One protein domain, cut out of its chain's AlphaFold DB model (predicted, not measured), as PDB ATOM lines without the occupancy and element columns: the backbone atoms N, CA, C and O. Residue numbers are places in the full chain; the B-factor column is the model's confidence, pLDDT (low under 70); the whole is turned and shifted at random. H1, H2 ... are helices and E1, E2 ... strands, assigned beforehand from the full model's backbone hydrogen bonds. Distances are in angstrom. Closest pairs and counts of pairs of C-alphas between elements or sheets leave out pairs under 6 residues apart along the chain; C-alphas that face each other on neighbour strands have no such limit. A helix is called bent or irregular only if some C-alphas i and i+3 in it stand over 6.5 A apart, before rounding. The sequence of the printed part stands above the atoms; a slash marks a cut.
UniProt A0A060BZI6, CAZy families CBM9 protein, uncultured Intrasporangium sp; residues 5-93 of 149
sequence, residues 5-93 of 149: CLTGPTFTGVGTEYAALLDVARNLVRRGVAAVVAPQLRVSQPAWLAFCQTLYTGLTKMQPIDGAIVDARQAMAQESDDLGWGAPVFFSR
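This is residues 5 to 93 of the 149 residues of the protein "CAZy families CBM9 protein" of uncultured Intrasporangium sp (UniProt A0A060BZI6). A narrow ribbon of two antiparallel strands, E1 and E2, runs through the middle of a flat body, with helix H1 packed along one side of it. On the other side is a helical hairpin of H2 and H3, which comes near the ribbon through H3, and the short helix H4 packs on the last part of H3. The first stretch, residues 5 to 17, has no named element, and its residues 5 to 6 pair with E1. The printed part has 89 residues, with named elements in the order H1, E1, H2, H3, H4, E2; the class is mostly helix. It is compact, with a radius of gyration of the C-alphas of 12.7 A and spans of 35 by 35 by 17 A.

The printed part begins at C-alpha 5, (99.790, 90.438, 100.530), with the unnamed residues 5 to 17. H1 follows as residues 18 to 30, 18.7 A long, from C-alpha 18 at (100.394, 82.051, 113.572). E1 is residues 35 to 39, 13.7 A. H2 is residues 45 to 60, 22.5 A, and H3 is residues 65 to 79, 20.9 A. H4 is residues 83 to 86, neither bent nor irregular, but only just: C-alphas 83 and 86 are 6.0 A apart. E2 is residues 88 to 92, 13.0 A, ending at C-alpha 92, (90.757, 85.359, 98.448).

E1 and E2 are antiparallel neighbours, their directions at 160 degrees; N 36 and O 91 are 2.8 A apart, and N 38 and O 89 are 2.9 A apart, both within hydrogen-bond range. Residues 5 to 6 pair with residues 36 to 37 of E1, parallel. The closest C-alphas of H1 and E1 are those of Ala 25 and Val 36, 5.7 A apart. H1 touches no helix. The closest C-alphas of H3 and E2 are those of Arg 73 and Pro 88, 7.9 A apart. H2 and H3 form a helical hairpin and touch, closest at the C-alphas of Phe 51 and Ala 72, 4.6 A apart, at a shallow tilt of 32 degrees, only just short of steep, opposite ways. H3 touches H4 with its residues 73 to 77 alone; the closest C-alphas are those of Arg 73 and Trp 85, 5.1 A apart. In H1, H2 and H3 every O i to N i+4 pair is within hydrogen-bond range; H4 is too short for such a pair.

The two C-alphas farthest apart are those of Val 14 and Lys 61, 37.5 A. The printed part has no cut, and the five links between named elements are tight. The mean pLDDT of the printed part is 85.9; residues 6 to 18 are under 70.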
ATOM      1  N   CYS A   5      98.878  90.366  99.385       73.94
ATOM      2  CA  CYS A   5      99.790  90.438 100.530       73.94
ATOM      3  C   CYS A   5     100.319  89.042 100.880       73.94
ATOM      4  O   CYS A   5      99.551  88.082 100.946       73.94
ATOM      5  N   LEU A   6     101.626  88.937 101.109       65.00
ATOM      6  CA  LEU A   6     102.289  87.715 101.545       65.00
ATOM      7  C   LEU A   6     102.928  87.978 102.909       65.00
ATOM      8  O   LEU A   6     103.803  88.837 103.023       65.00
ATOM      9  N   THR A   7     102.497  87.259 103.943       65.38
ATOM     10  CA  THR A   7     103.141  87.333 105.261       65.38
ATOM     11  C   THR A   7     104.169  86.211 105.369       65.38
ATOM     12  O   THR A   7     103.793  85.039 105.381       65.38
ATOM     13  N   GLY A   8     105.459  86.550 105.407       54.50
ATOM     14  CA  GLY A   8     106.537  85.576 105.594       54.50
ATOM     15  C   GLY A   8     106.783  85.238 107.069       54.50
ATOM     16  O   GLY A   8     106.394  86.010 107.948       54.50
ATOM     17  N   PRO A   9     107.452  84.112 107.373       56.12
ATOM     18  CA  PRO A   9     107.880  83.804 108.728       56.12
ATOM     19  C   PRO A   9     109.108  84.655 109.088       56.12
ATOM     20  O   PRO A   9     110.246  84.230 108.912       56.12
ATOM     21  N   THR A  10     108.917  85.872 109.596       54.97
ATOM     22  CA  THR A  10     110.002  86.576 110.299       54.97
ATOM     23  C   THR A  10     110.140  85.963 111.688       54.97
ATOM     24  O   THR A  10     109.345  86.238 112.581       54.97
ATOM     25  N   PHE A  11     111.107  85.061 111.848       53.34
ATOM     26  CA  PHE A  11     111.323  84.319 113.085       53.34
ATOM     27  C   PHE A  11     112.192  85.112 114.079       53.34
ATOM     28  O   PHE A  11     113.406  85.170 113.913       53.34
ATOM     29  N   THR A  12     111.582  85.672 115.133       48.50
ATOM     30  CA  THR A  12     112.286  86.111 116.364       48.50
ATOM     31  C   THR A  12     111.544  85.791 117.681       48.50
ATOM     32  O   THR A  12     112.038  86.160 118.744       48.50
ATOM     33  N   GLY A  13     110.412  85.066 117.675       39.00
ATOM     34  CA  GLY A  13     109.585  84.832 118.877       39.00
ATOM     35  C   GLY A  13     108.984  83.423 119.017       39.00
ATOM     36  O   GLY A  13     108.864  82.667 118.050       39.00
ATOM     37  N   VAL A  14     108.633  83.044 120.254       46.19
ATOM     38  CA  VAL A  14     108.098  81.725 120.643       46.19
ATOM     39  C   VAL A  14     106.561  81.715 120.576       46.19
ATOM     40  O   VAL A  14     105.897  82.403 121.334       46.19
ATOM     41  N   GLY A  15     105.998  80.859 119.719       50.44
ATOM     42  CA  GLY A  15     104.919  79.948 120.116       50.44
ATOM     43  C   GLY A  15     103.491  80.459 120.359       50.44
ATOM     44  O   GLY A  15     102.793  79.763 121.075       50.44
ATOM     45  N   THR A  16     103.008  81.561 119.774       51.62
ATOM     46  CA  THR A  16     101.547  81.881 119.740       51.62
ATOM     47  C   THR A  16     101.080  82.709 118.520       51.62
ATOM     48  O   THR A  16      99.912  83.075 118.431       51.62
ATOM     49  N   GLU A  17     101.946  83.010 117.545       62.72
ATOM     50  CA  GLU A  17     101.714  84.111 116.583       62.72
ATOM     51  C   GLU A  17     101.032  83.728 115.251       62.72
ATOM     52  O   GLU A  17     100.506  84.600 114.562       62.72
ATOM     53  N   TYR A  18     100.965  82.444 114.875       68.31
ATOM     54  CA  TYR A  18     100.394  82.051 113.572       68.31
ATOM     55  C   TYR A  18      98.880  82.289 113.472       68.31
ATOM     56  O   TYR A  18      98.382  82.660 112.411       68.31
ATOM     57  N   ALA A  19      98.144  82.166 114.581       74.69
ATOM     58  CA  ALA A  19      96.719  82.502 114.616       74.69
ATOM     59  C   ALA A  19      96.478  83.990 114.302       74.69
ATOM     60  O   ALA A  19      95.560  84.322 113.548       74.69
ATOM     61  N   ALA A  20      97.355  84.873 114.796       82.75
ATOM     62  CA  ALA A  20      97.289  86.303 114.512       82.75
ATOM     63  C   ALA A  20      97.517  86.598 113.021       82.75
ATOM     64  O   ALA A  20      96.826  87.444 112.457       82.75
ATOM     65  N   LEU A  21      98.416  85.867 112.349       83.19
ATOM     66  CA  LEU A  21      98.623  86.006 110.900       83.19
ATOM     67  C   LEU A  21      97.355  85.664 110.108       83.19
ATOM     68  O   LEU A  21      96.992  86.391 109.182       83.19
ATOM     69  N   LEU A  22      96.639  84.607 110.500       88.00
ATOM     70  CA  LEU A  22      95.372  84.235 109.863       88.00
ATOM     71  C   LEU A  22      94.273  85.281 110.108       88.00
ATOM     72  O   LEU A  22      93.494  85.577 109.200       88.00
ATOM     73  N   ASP A  23      94.205  85.861 111.310       88.88
ATOM     74  CA  ASP A  23      93.262  86.942 111.625       88.88
ATOM     75  C   ASP A  23      93.566  88.216 110.827       88.88
ATOM     76  O   ASP A  23      92.651  88.850 110.288       88.88
ATOM     77  N   VAL A  24      94.843  88.588 110.701       90.25
ATOM     78  CA  VAL A  24      95.281  89.718 109.870       90.25
ATOM     79  C   VAL A  24      94.922  89.466 108.409       90.25
ATOM     80  O   VAL A  24      94.302  90.327 107.784       90.25
ATOM     81  N   ALA A  25      95.220  88.278 107.877       90.56
ATOM     82  CA  ALA A  25      94.903  87.921 106.499       90.56
ATOM     83  C   ALA A  25      93.395  87.997 106.211       90.56
ATOM     84  O   ALA A  25      92.977  88.638 105.240       90.56
ATOM     85  N   ARG A  26      92.561  87.442 107.103       91.12
ATOM     86  CA  ARG A  26      91.097  87.554 107.014       91.12
ATOM     87  C   ARG A  26      90.638  89.009 107.008       91.12
ATOM     88  O   ARG A  26      89.803  89.387 106.185       91.12
ATOM     89  N   ASN A  27      91.177  89.843 107.896       93.06
ATOM     90  CA  ASN A  27      90.812  91.258 107.964       93.06
ATOM     91  C   ASN A  27      91.250  92.048 106.723       93.06
ATOM     92  O   ASN A  27      90.498  92.906 106.260       93.06
ATOM     93  N   LEU A  28      92.418  91.751 106.151       92.62
ATOM     94  CA  LEU A  28      92.900  92.385 104.922       92.62
ATOM     95  C   LEU A  28      91.983  92.087 103.730       92.62
ATOM     96  O   LEU A  28      91.590  93.015 103.021       92.62
ATOM     97  N   VAL A  29      91.562  90.830 103.552       91.50
ATOM     98  CA  VAL A  29      90.615  90.471 102.480       91.50
ATOM     99  C   VAL A  29      89.260  91.157 102.679       91.50
ATOM    100  O   VAL A  29      88.699  91.732 101.736       91.50
ATOM    101  N   ARG A  30      88.760  91.201 103.924       90.19
ATOM    102  CA  ARG A  30      87.526  91.934 104.272       90.19
ATOM    103  C   ARG A  30      87.632  93.436 103.984       90.19
ATOM    104  O   ARG A  30      86.630  94.042 103.617       90.19
ATOM    105  N   ARG A  31      88.826  94.025 104.103       91.69
ATOM    106  CA  ARG A  31      89.106  95.449 103.832       91.69
ATOM    107  C   ARG A  31      89.471  95.764 102.376       91.69
ATOM    108  O   ARG A  31      89.763  96.915 102.073       91.69
ATOM    109  N   GLY A  32      89.415  94.784 101.474       85.75
ATOM    110  CA  GLY A  32      89.542  95.018 100.031       85.75
ATOM    111  C   GLY A  32      90.866  94.585  99.405       85.75
ATOM    112  O   GLY A  32      91.045  94.787  98.207       85.75
ATOM    113  N   VAL A  33      91.769  93.945 100.157       89.88
ATOM    114  CA  VAL A  33      92.881  93.204  99.540       89.88
ATOM    115  C   VAL A  33      92.293  92.016  98.776       89.88
ATOM    116  O   VAL A  33      91.387  91.342  99.266       89.88
ATOM    117  N   ALA A  34      92.750  91.782  97.548       89.88
ATOM    118  CA  ALA A  34      92.127  90.794  96.671       89.88
ATOM    119  C   ALA A  34      92.447  89.361  97.105       89.88
ATOM    120  O   ALA A  34      91.566  88.499  97.106       89.88
ATOM    121  N   ALA A  35      93.691  89.139  97.527       91.81
ATOM    122  CA  ALA A  35      94.143  87.866  98.050       91.81
ATOM    123  C   ALA A  35      95.276  88.026  99.071       91.81
ATOM    124  O   ALA A  35      96.090  88.948  98.985       91.81
ATOM    125  N   VAL A  36      95.338  87.119 100.040       93.75
ATOM    126  CA  VAL A  36      96.378  87.071 101.068       93.75
ATOM    127  C   VAL A  36      96.791  85.627 101.313       93.75
ATOM    128  O   VAL A  36      95.935  84.754 101.452       93.75
ATOM    129  N   VAL A  37      98.097  85.386 101.409       93.31
ATOM    130  CA  VAL A  37      98.654  84.105 101.859       93.31
ATOM    131  C   VAL A  37      99.322  84.304 103.216       93.31
ATOM    132  O   VAL A  37     100.163  85.192 103.371       93.31
ATOM    133  N   ALA A  38      98.957  83.457 104.181       90.69
ATOM    134  CA  ALA A  38      99.528  83.450 105.522       90.69
ATOM    135  C   ALA A  38      99.797  82.016 106.010       90.69
ATOM    136  O   ALA A  38      98.920  81.162 105.880       90.69
ATOM    137  N   PRO A  39     100.977  81.717 106.579       89.12
ATOM    138  CA  PRO A  39     101.261  80.398 107.136       89.12
ATOM    139  C   PRO A  39     100.492  80.166 108.450       89.12
ATOM    140  O   PRO A  39     100.422  81.058 109.292       89.12
ATOM    141  N   GLN A  40      99.942  78.962 108.650       87.75
ATOM    142  CA  GLN A  40      99.259  78.550 109.893       87.75
ATOM    143  C   GLN A  40     100.162  77.816 110.898       87.75
ATOM    144  O   GLN A  40      99.764  77.581 112.036       87.75
ATOM    145  N   LEU A  41     101.369  77.439 110.480       84.56
ATOM    146  CA  LEU A  41     102.368  76.743 111.290       84.56
ATOM    147  C   LEU A  41     103.782  77.086 110.795       84.56
ATOM    148  O   LEU A  41     103.943  77.811 109.810       84.56
ATOM    149  N   ARG A  42     104.812  76.588 111.488       83.19
ATOM    150  CA  ARG A  42     106.218  76.839 111.132       83.19
ATOM    151  C   ARG A  42     106.581  76.243 109.775       83.19
ATOM    152  O   ARG A  42     106.366  75.061 109.544       83.19
ATOM    153  N   VAL A  43     107.218  77.055 108.940       86.06
ATOM    154  CA  VAL A  43     107.776  76.657 107.643       86.06
ATOM    155  C   VAL A  43     109.276  76.914 107.671       86.06
ATOM    156  O   VAL A  43     109.713  77.942 108.195       86.06
ATOM    157  N   SER A  44     110.061  75.987 107.128       88.56
ATOM    158  CA  SER A  44     111.496  76.185 106.940       88.56
ATOM    159  C   SER A  44     111.763  77.283 105.902       88.56
ATOM    160  O   SER A  44     110.977  77.517 104.982       88.56
ATOM    161  N   GLN A  45     112.881  77.997 106.044       88.75
ATOM    162  CA  GLN A  45     113.215  79.079 105.116       88.75
ATOM    163  C   GLN A  45     113.397  78.601 103.659       88.75
ATOM    164  O   GLN A  45     112.866  79.282 102.778       88.75
ATOM    165  N   PRO A  46     114.056  77.455 103.375       91.56
ATOM    166  CA  PRO A  46     114.151  76.921 102.013       91.56
ATOM    167  C   PRO A  46     112.781  76.615 101.395       91.56
ATOM    168  O   PRO A  46     112.480  77.116 100.313       91.56
ATOM    169  N   ALA A  47     111.896  75.917 102.120       92.50
ATOM    170  CA  ALA A  47     110.551  75.618 101.628       92.50
ATOM    171  C   ALA A  47     109.747  76.900 101.353       92.50
ATOM    172  O   ALA A  47     109.093  77.021 100.320       92.50
ATOM    173  N   TRP A  48     109.822  77.903 102.236       92.06
ATOM    174  CA  TRP A  48     109.143  79.181 102.000       92.06
ATOM    175  C   TRP A  48     109.701  79.934 100.784       92.06
ATOM    176  O   TRP A  48     108.942  80.572 100.051       92.06
ATOM    177  N   LEU A  49     111.011  79.857 100.536       94.19
ATOM    178  CA  LEU A  49     111.620  80.460  99.353       94.19
ATOM    179  C   LEU A  49     111.138  79.774  98.068       94.19
ATOM    180  O   LEU A  49     110.727  80.476  97.142       94.19
ATOM    181  N   ALA A  50     111.108  78.437  98.042       95.56
ATOM    182  CA  ALA A  50     110.561  77.656  96.931       95.56
ATOM    183  C   ALA A  50     109.083  77.999  96.671       95.56
ATOM    184  O   ALA A  50     108.683  78.228  95.529       95.56
ATOM    185  N   PHE A  51     108.288  78.145  97.738       96.00
ATOM    186  CA  PHE A  51     106.906  78.614  97.648       96.00
ATOM    187  C   PHE A  51     106.809  79.979  96.956       96.00
ATOM    188  O   PHE A  51     106.059  80.137  95.995       96.00
ATOM    189  N   CYS A  52     107.577  80.969  97.425       95.94
ATOM    190  CA  CYS A  52     107.541  82.325  96.879       95.94
ATOM    191  C   CYS A  52     107.943  82.345  95.402       95.94
ATOM    192  O   CYS A  52     107.262  82.971  94.592       95.94
ATOM    193  N   GLN A  53     109.033  81.663  95.046       97.38
ATOM    194  CA  GLN A  53     109.546  81.627  93.676       97.38
ATOM    195  C   GLN A  53     108.521  81.044  92.705       97.38
ATOM    196  O   GLN A  53     108.223  81.666  91.682       97.38
ATOM    197  N   THR A  54     107.939  79.894  93.040       98.00
ATOM    198  CA  THR A  54     106.937  79.243  92.194       98.00
ATOM    199  C   THR A  54     105.652  80.060  92.119       98.00
ATOM    200  O   THR A  54     105.159  80.305  91.019       98.00
ATOM    201  N   LEU A  55     105.156  80.574  93.253       96.31
ATOM    202  CA  LEU A  55     103.949  81.403  93.287       96.31
ATOM    203  C   LEU A  55     104.102  82.648  92.408       96.31
ATOM    204  O   LEU A  55     103.259  82.912  91.553       96.31
ATOM    205  N   TYR A  56     105.187  83.409  92.583       95.38
ATOM    206  CA  TYR A  56     105.404  84.616  91.787       95.38
ATOM    207  C   TYR A  56     105.640  84.296  90.309       95.38
ATOM    208  O   TYR A  56     105.161  85.041  89.460       95.38
ATOM    209  N   THR A  57     106.282  83.170  89.986       96.56
ATOM    210  CA  THR A  57     106.437  82.711  88.594       96.56
ATOM    211  C   THR A  57     105.097  82.343  87.951       96.56
ATOM    212  O   THR A  57     104.896  82.593  86.764       96.56
ATOM    213  N   GLY A  58     104.161  81.760  88.701       95.12
ATOM    214  CA  GLY A  58     102.812  81.494  88.198       95.12
ATOM    215  C   GLY A  58     102.030  82.783  87.943       95.12
ATOM    216  O   GLY A  58     101.384  82.942  86.906       95.12
ATOM    217  N   LEU A  59     102.175  83.760  88.840       92.44
ATOM    218  CA  LEU A  59     101.533  85.068  88.703       92.44
ATOM    219  C   LEU A  59     102.052  85.871  87.509       92.44
ATOM    220  O   LEU A  59     101.253  86.512  86.831       92.44
ATOM    221  N   THR A  60     103.352  85.816  87.195       92.62
ATOM    222  CA  THR A  60     103.885  86.472  85.985       92.62
ATOM    223  C   THR A  60     103.379  85.831  84.694       92.62
ATOM    224  O   THR A  60     103.367  86.485  83.656       92.62
ATOM    225  N   LYS A  61     102.931  84.573  84.754       92.44
ATOM    226  CA  LYS A  61     102.285  83.854  83.647       92.44
ATOM    227  C   LYS A  61     100.765  84.053  83.607       92.44
ATOM    228  O   LYS A  61     100.097  83.357  82.849       92.44
ATOM    229  N   MET A  62     100.219  84.961  84.423       91.38
ATOM    230  CA  MET A  62      98.778  85.225  84.543       91.38
ATOM    231  C   MET A  62      97.959  83.971  84.879       91.38
ATOM    232  O   MET A  62      96.802  83.847  84.482       91.38
ATOM    233  N   GLN A  63      98.547  83.021  85.610       93.81
ATOM    234  CA  GLN A  63      97.811  81.845  86.058       93.81
ATOM    235  C   GLN A  63      96.755  82.225  87.110       93.81
ATOM    236  O   GLN A  63      96.974  83.159  87.895       93.81
ATOM    237  N   PRO A  64      95.643  81.468  87.183       93.56
ATOM    238  CA  PRO A  64      94.769  81.485  88.346       93.56
ATOM    239  C   PRO A  64      95.577  81.282  89.632       93.56
ATOM    240  O   PRO A  64      96.469  80.432  89.708       93.56
ATOM    241  N   ILE A  65      95.281  82.088  90.647       93.00
ATOM    242  CA  ILE A  65      96.013  82.114  91.917       93.00
ATOM    243  C   ILE A  65      95.961  80.773  92.655       93.00
ATOM    244  O   ILE A  65      96.931  80.383  93.294       93.00
ATOM    245  N   ASP A  66      94.842  80.064  92.567       93.12
ATOM    246  CA  ASP A  66      94.656  78.731  93.128       93.12
ATOM    247  C   ASP A  66      95.579  77.709  92.453       93.12
ATOM    248  O   ASP A  66      96.254  76.958  93.156       93.12
ATOM    249  N   GLY A  67      95.701  77.755  91.123       95.50
ATOM    250  CA  GLY A  67      96.673  76.951  90.375       95.50
ATOM    251  C   GLY A  67      98.115  77.252  90.790       95.50
ATOM    252  O   GLY A  67      98.861  76.345  91.155       95.50
ATOM    253  N   ALA A  68      98.483  78.534  90.857       96.06
ATOM    254  CA  ALA A  68      99.822  78.947  91.280       96.06
ATOM    255  C   ALA A  68     100.150  78.522  92.729       96.06
ATOM    256  O   ALA A  68     101.304  78.241  93.053       96.06
ATOM    257  N   ILE A  69      99.149  78.445  93.614       95.94
ATOM    258  CA  ILE A  69      99.314  77.954  94.992       95.94
ATOM    259  C   ILE A  69      99.520  76.443  95.037       95.94
ATOM    260  O   ILE A  69     100.318  75.976  95.853       95.94
ATOM    261  N   VAL A  70      98.815  75.679  94.201       96.38
ATOM    262  CA  VAL A  70      99.018  74.227  94.092       96.38
ATOM    263  C   VAL A  70     100.455  73.938  93.664       96.38
ATOM    264  O   VAL A  70     101.157  73.213  94.372       96.38
ATOM    265  N   ASP A  71     100.918  74.589  92.597       97.62
ATOM    266  CA  ASP A  71     102.291  74.449  92.102       97.62
ATOM    267  C   ASP A  71     103.312  74.855  93.179       97.62
ATOM    268  O   ASP A  71     104.306  74.164  93.416       97.62
ATOM    269  N   ALA A  72     103.048  75.949  93.900       97.12
ATOM    270  CA  ALA A  72     103.925  76.418  94.966       97.12
ATOM    271  C   ALA A  72     103.999  75.447  96.155       97.12
ATOM    272  O   ALA A  72     105.083  75.230  96.695       97.12
ATOM    273  N   ARG A  73     102.887  74.816  96.555       96.00
ATOM    274  CA  ARG A  73     102.890  73.773  97.598       96.00
ATOM    275  C   ARG A  73     103.626  72.516  97.146       96.00
ATOM    276  O   ARG A  73     104.325  71.909  97.953       96.00
ATOM    277  N   GLN A  74     103.506  72.144  95.874       96.81
ATOM    278  CA  GLN A  74     104.277  71.035  95.320       96.81
ATOM    279  C   GLN A  74     105.778  71.337  95.368       96.81
ATOM    280  O   GLN A  74     106.545  70.482  95.798       96.81
ATOM    281  N   ALA A  75     106.192  72.557  95.014       96.94
ATOM    282  CA  ALA A  75     107.587  72.980  95.121       96.94
ATOM    283  C   ALA A  75     108.108  72.916  96.570       96.94
ATOM    284  O   ALA A  75     109.210  72.427  96.794       96.94
ATOM    285  N   MET A  76     107.302  73.319  97.562       95.50
ATOM    286  CA  MET A  76     107.662  73.153  98.980       95.50
ATOM    287  C   MET A  76     107.922  71.693  99.352       95.50
ATOM    288  O   MET A  76     108.904  71.408 100.029       95.50
ATOM    289  N   ALA A  77     107.046  70.784  98.912       94.00
ATOM    290  CA  ALA A  77     107.144  69.358  99.225       94.00
ATOM    291  C   ALA A  77     108.332  68.662  98.535       94.00
ATOM    292  O   ALA A  77     108.717  67.580  98.956       94.00
ATOM    293  N   GLN A  78     108.891  69.249  97.471       95.38
ATOM    294  CA  GLN A  78     110.126  68.760  96.842       95.38
ATOM    295  C   GLN A  78     111.388  69.321  97.513       95.38
ATOM    296  O   GLN A  78     112.442  68.699  97.444       95.38
ATOM    297  N   GLU A  79     111.291  70.496  98.142       94.12
ATOM    298  CA  GLU A  79     112.418  71.172  98.796       94.12
ATOM    299  C   GLU A  79     112.685  70.646 100.219       94.12
ATOM    300  O   GLU A  79     113.811  70.719 100.705       94.12
ATOM    301  N   SER A  80     111.661  70.130 100.912       84.31
ATOM    302  CA  SER A  80     111.778  69.626 102.286       84.31
ATOM    303  C   SER A  80     110.887  68.408 102.530       84.31
ATOM    304  O   SER A  80     109.730  68.393 102.114       84.31
ATOM    305  N   ASP A  81     111.396  67.442 103.301       79.00
ATOM    306  CA  ASP A  81     110.642  66.276 103.796       79.00
ATOM    307  C   ASP A  81     109.669  66.630 104.945       79.00
ATOM    308  O   ASP A  81     108.982  65.762 105.492       79.00
ATOM    309  N   ASP A  82     109.609  67.903 105.355       80.44
ATOM    310  CA  ASP A  82     108.674  68.369 106.377       80.44
ATOM    311  C   ASP A  82     107.232  68.545 105.846       80.44
ATOM    312  O   ASP A  82     106.958  68.720 104.660       80.44
ATOM    313  N   LEU A  83     106.257  68.532 106.762       84.06
ATOM    314  CA  LEU A  83     104.845  68.790 106.441       84.06
ATOM    315  C   LEU A  83     104.535  70.292 106.246       84.06
ATOM    316  O   LEU A  83     103.371  70.703 106.269       84.06
ATOM    317  N   GLY A  84     105.556  71.133 106.061       86.44
ATOM    318  CA  GLY A  84     105.435  72.580 105.896       86.44
ATOM    319  C   GLY A  84     104.680  72.985 104.633       86.44
ATOM    320  O   GLY A  84     104.110  74.074 104.596       86.44
ATOM    321  N   TRP A  85     104.575  72.104 103.632       92.56
ATOM    322  CA  TRP A  85     103.762  72.321 102.426       92.56
ATOM    323  C   TRP A  85     102.270  72.563 102.734       92.56
ATOM    324  O   TRP A  85     101.581  73.248 101.976       92.56
ATOM    325  N   GLY A  86     101.764  72.047 103.863       91.81
ATOM    326  CA  GLY A  86     100.392  72.269 104.334       91.81
ATOM    327  C   GLY A  86     100.203  73.568 105.128       91.81
ATOM    328  O   GLY A  86      99.086  73.893 105.537       91.81
ATOM    329  N   ALA A  87     101.277  74.315 105.384       91.06
ATOM    330  CA  ALA A  87     101.241  75.521 106.200       91.06
ATOM    331  C   ALA A  87     100.618  76.750 105.516       91.06
ATOM    332  O   ALA A  87      99.916  77.488 106.208       91.06
ATOM    333  N   PRO A  88     100.854  77.043 104.220       93.38
ATOM    334  CA  PRO A  88     100.311  78.251 103.607       93.38
ATOM    335  C   PRO A  88      98.785  78.178 103.517       93.38
ATOM    336  O   PRO A  88      98.240  77.314 102.829       93.38
ATOM    337  N   VAL A  89      98.086  79.101 104.173       93.44
ATOM    338  CA  VAL A  89      96.636  79.288 104.060       93.44
ATOM    339  C   VAL A  89      96.357  80.460 103.136       93.44
ATOM    340  O   VAL A  89      96.974  81.521 103.241       93.44
ATOM    341  N   PHE A  90      95.409  80.253 102.233       92.81
ATOM    342  CA  PHE A  90      95.034  81.214 101.216       92.81
ATOM    343  C   PHE A  90      93.662  81.816 101.500       92.81
ATOM    344  O   PHE A  90      92.682  81.098 101.687       92.81
ATOM    345  N   PHE A  91      93.595  83.143 101.490       92.44
ATOM    346  CA  PHE A  91      92.367  83.915 101.604       92.44
ATOM    347  C   PHE A  91      92.191  84.726 100.328       92.44
ATOM    348  O   PHE A  91      93.087  85.473  99.946       92.44
ATOM    349  N   SER A  92      91.035  84.626  99.682       91.00
ATOM    350  CA  SER A  92      90.757  85.359  98.448       91.00
ATOM    351  C   SER A  92      89.302  85.768  98.360       91.00
ATOM    352  O   SER A  92      88.418  85.117  98.915       91.00
ATOM    353  N   ARG A  93      89.073  86.867  97.645       88.88
ATOM    354  CA  ARG A  93      87.750  87.319  97.202       88.88
ATOM    355  C   ARG A  93      87.626  87.352  95.674       88.88
ATOM    356  O   ARG A  93      86.644  87.885  95.161       88.88
TER     357      ARG A  93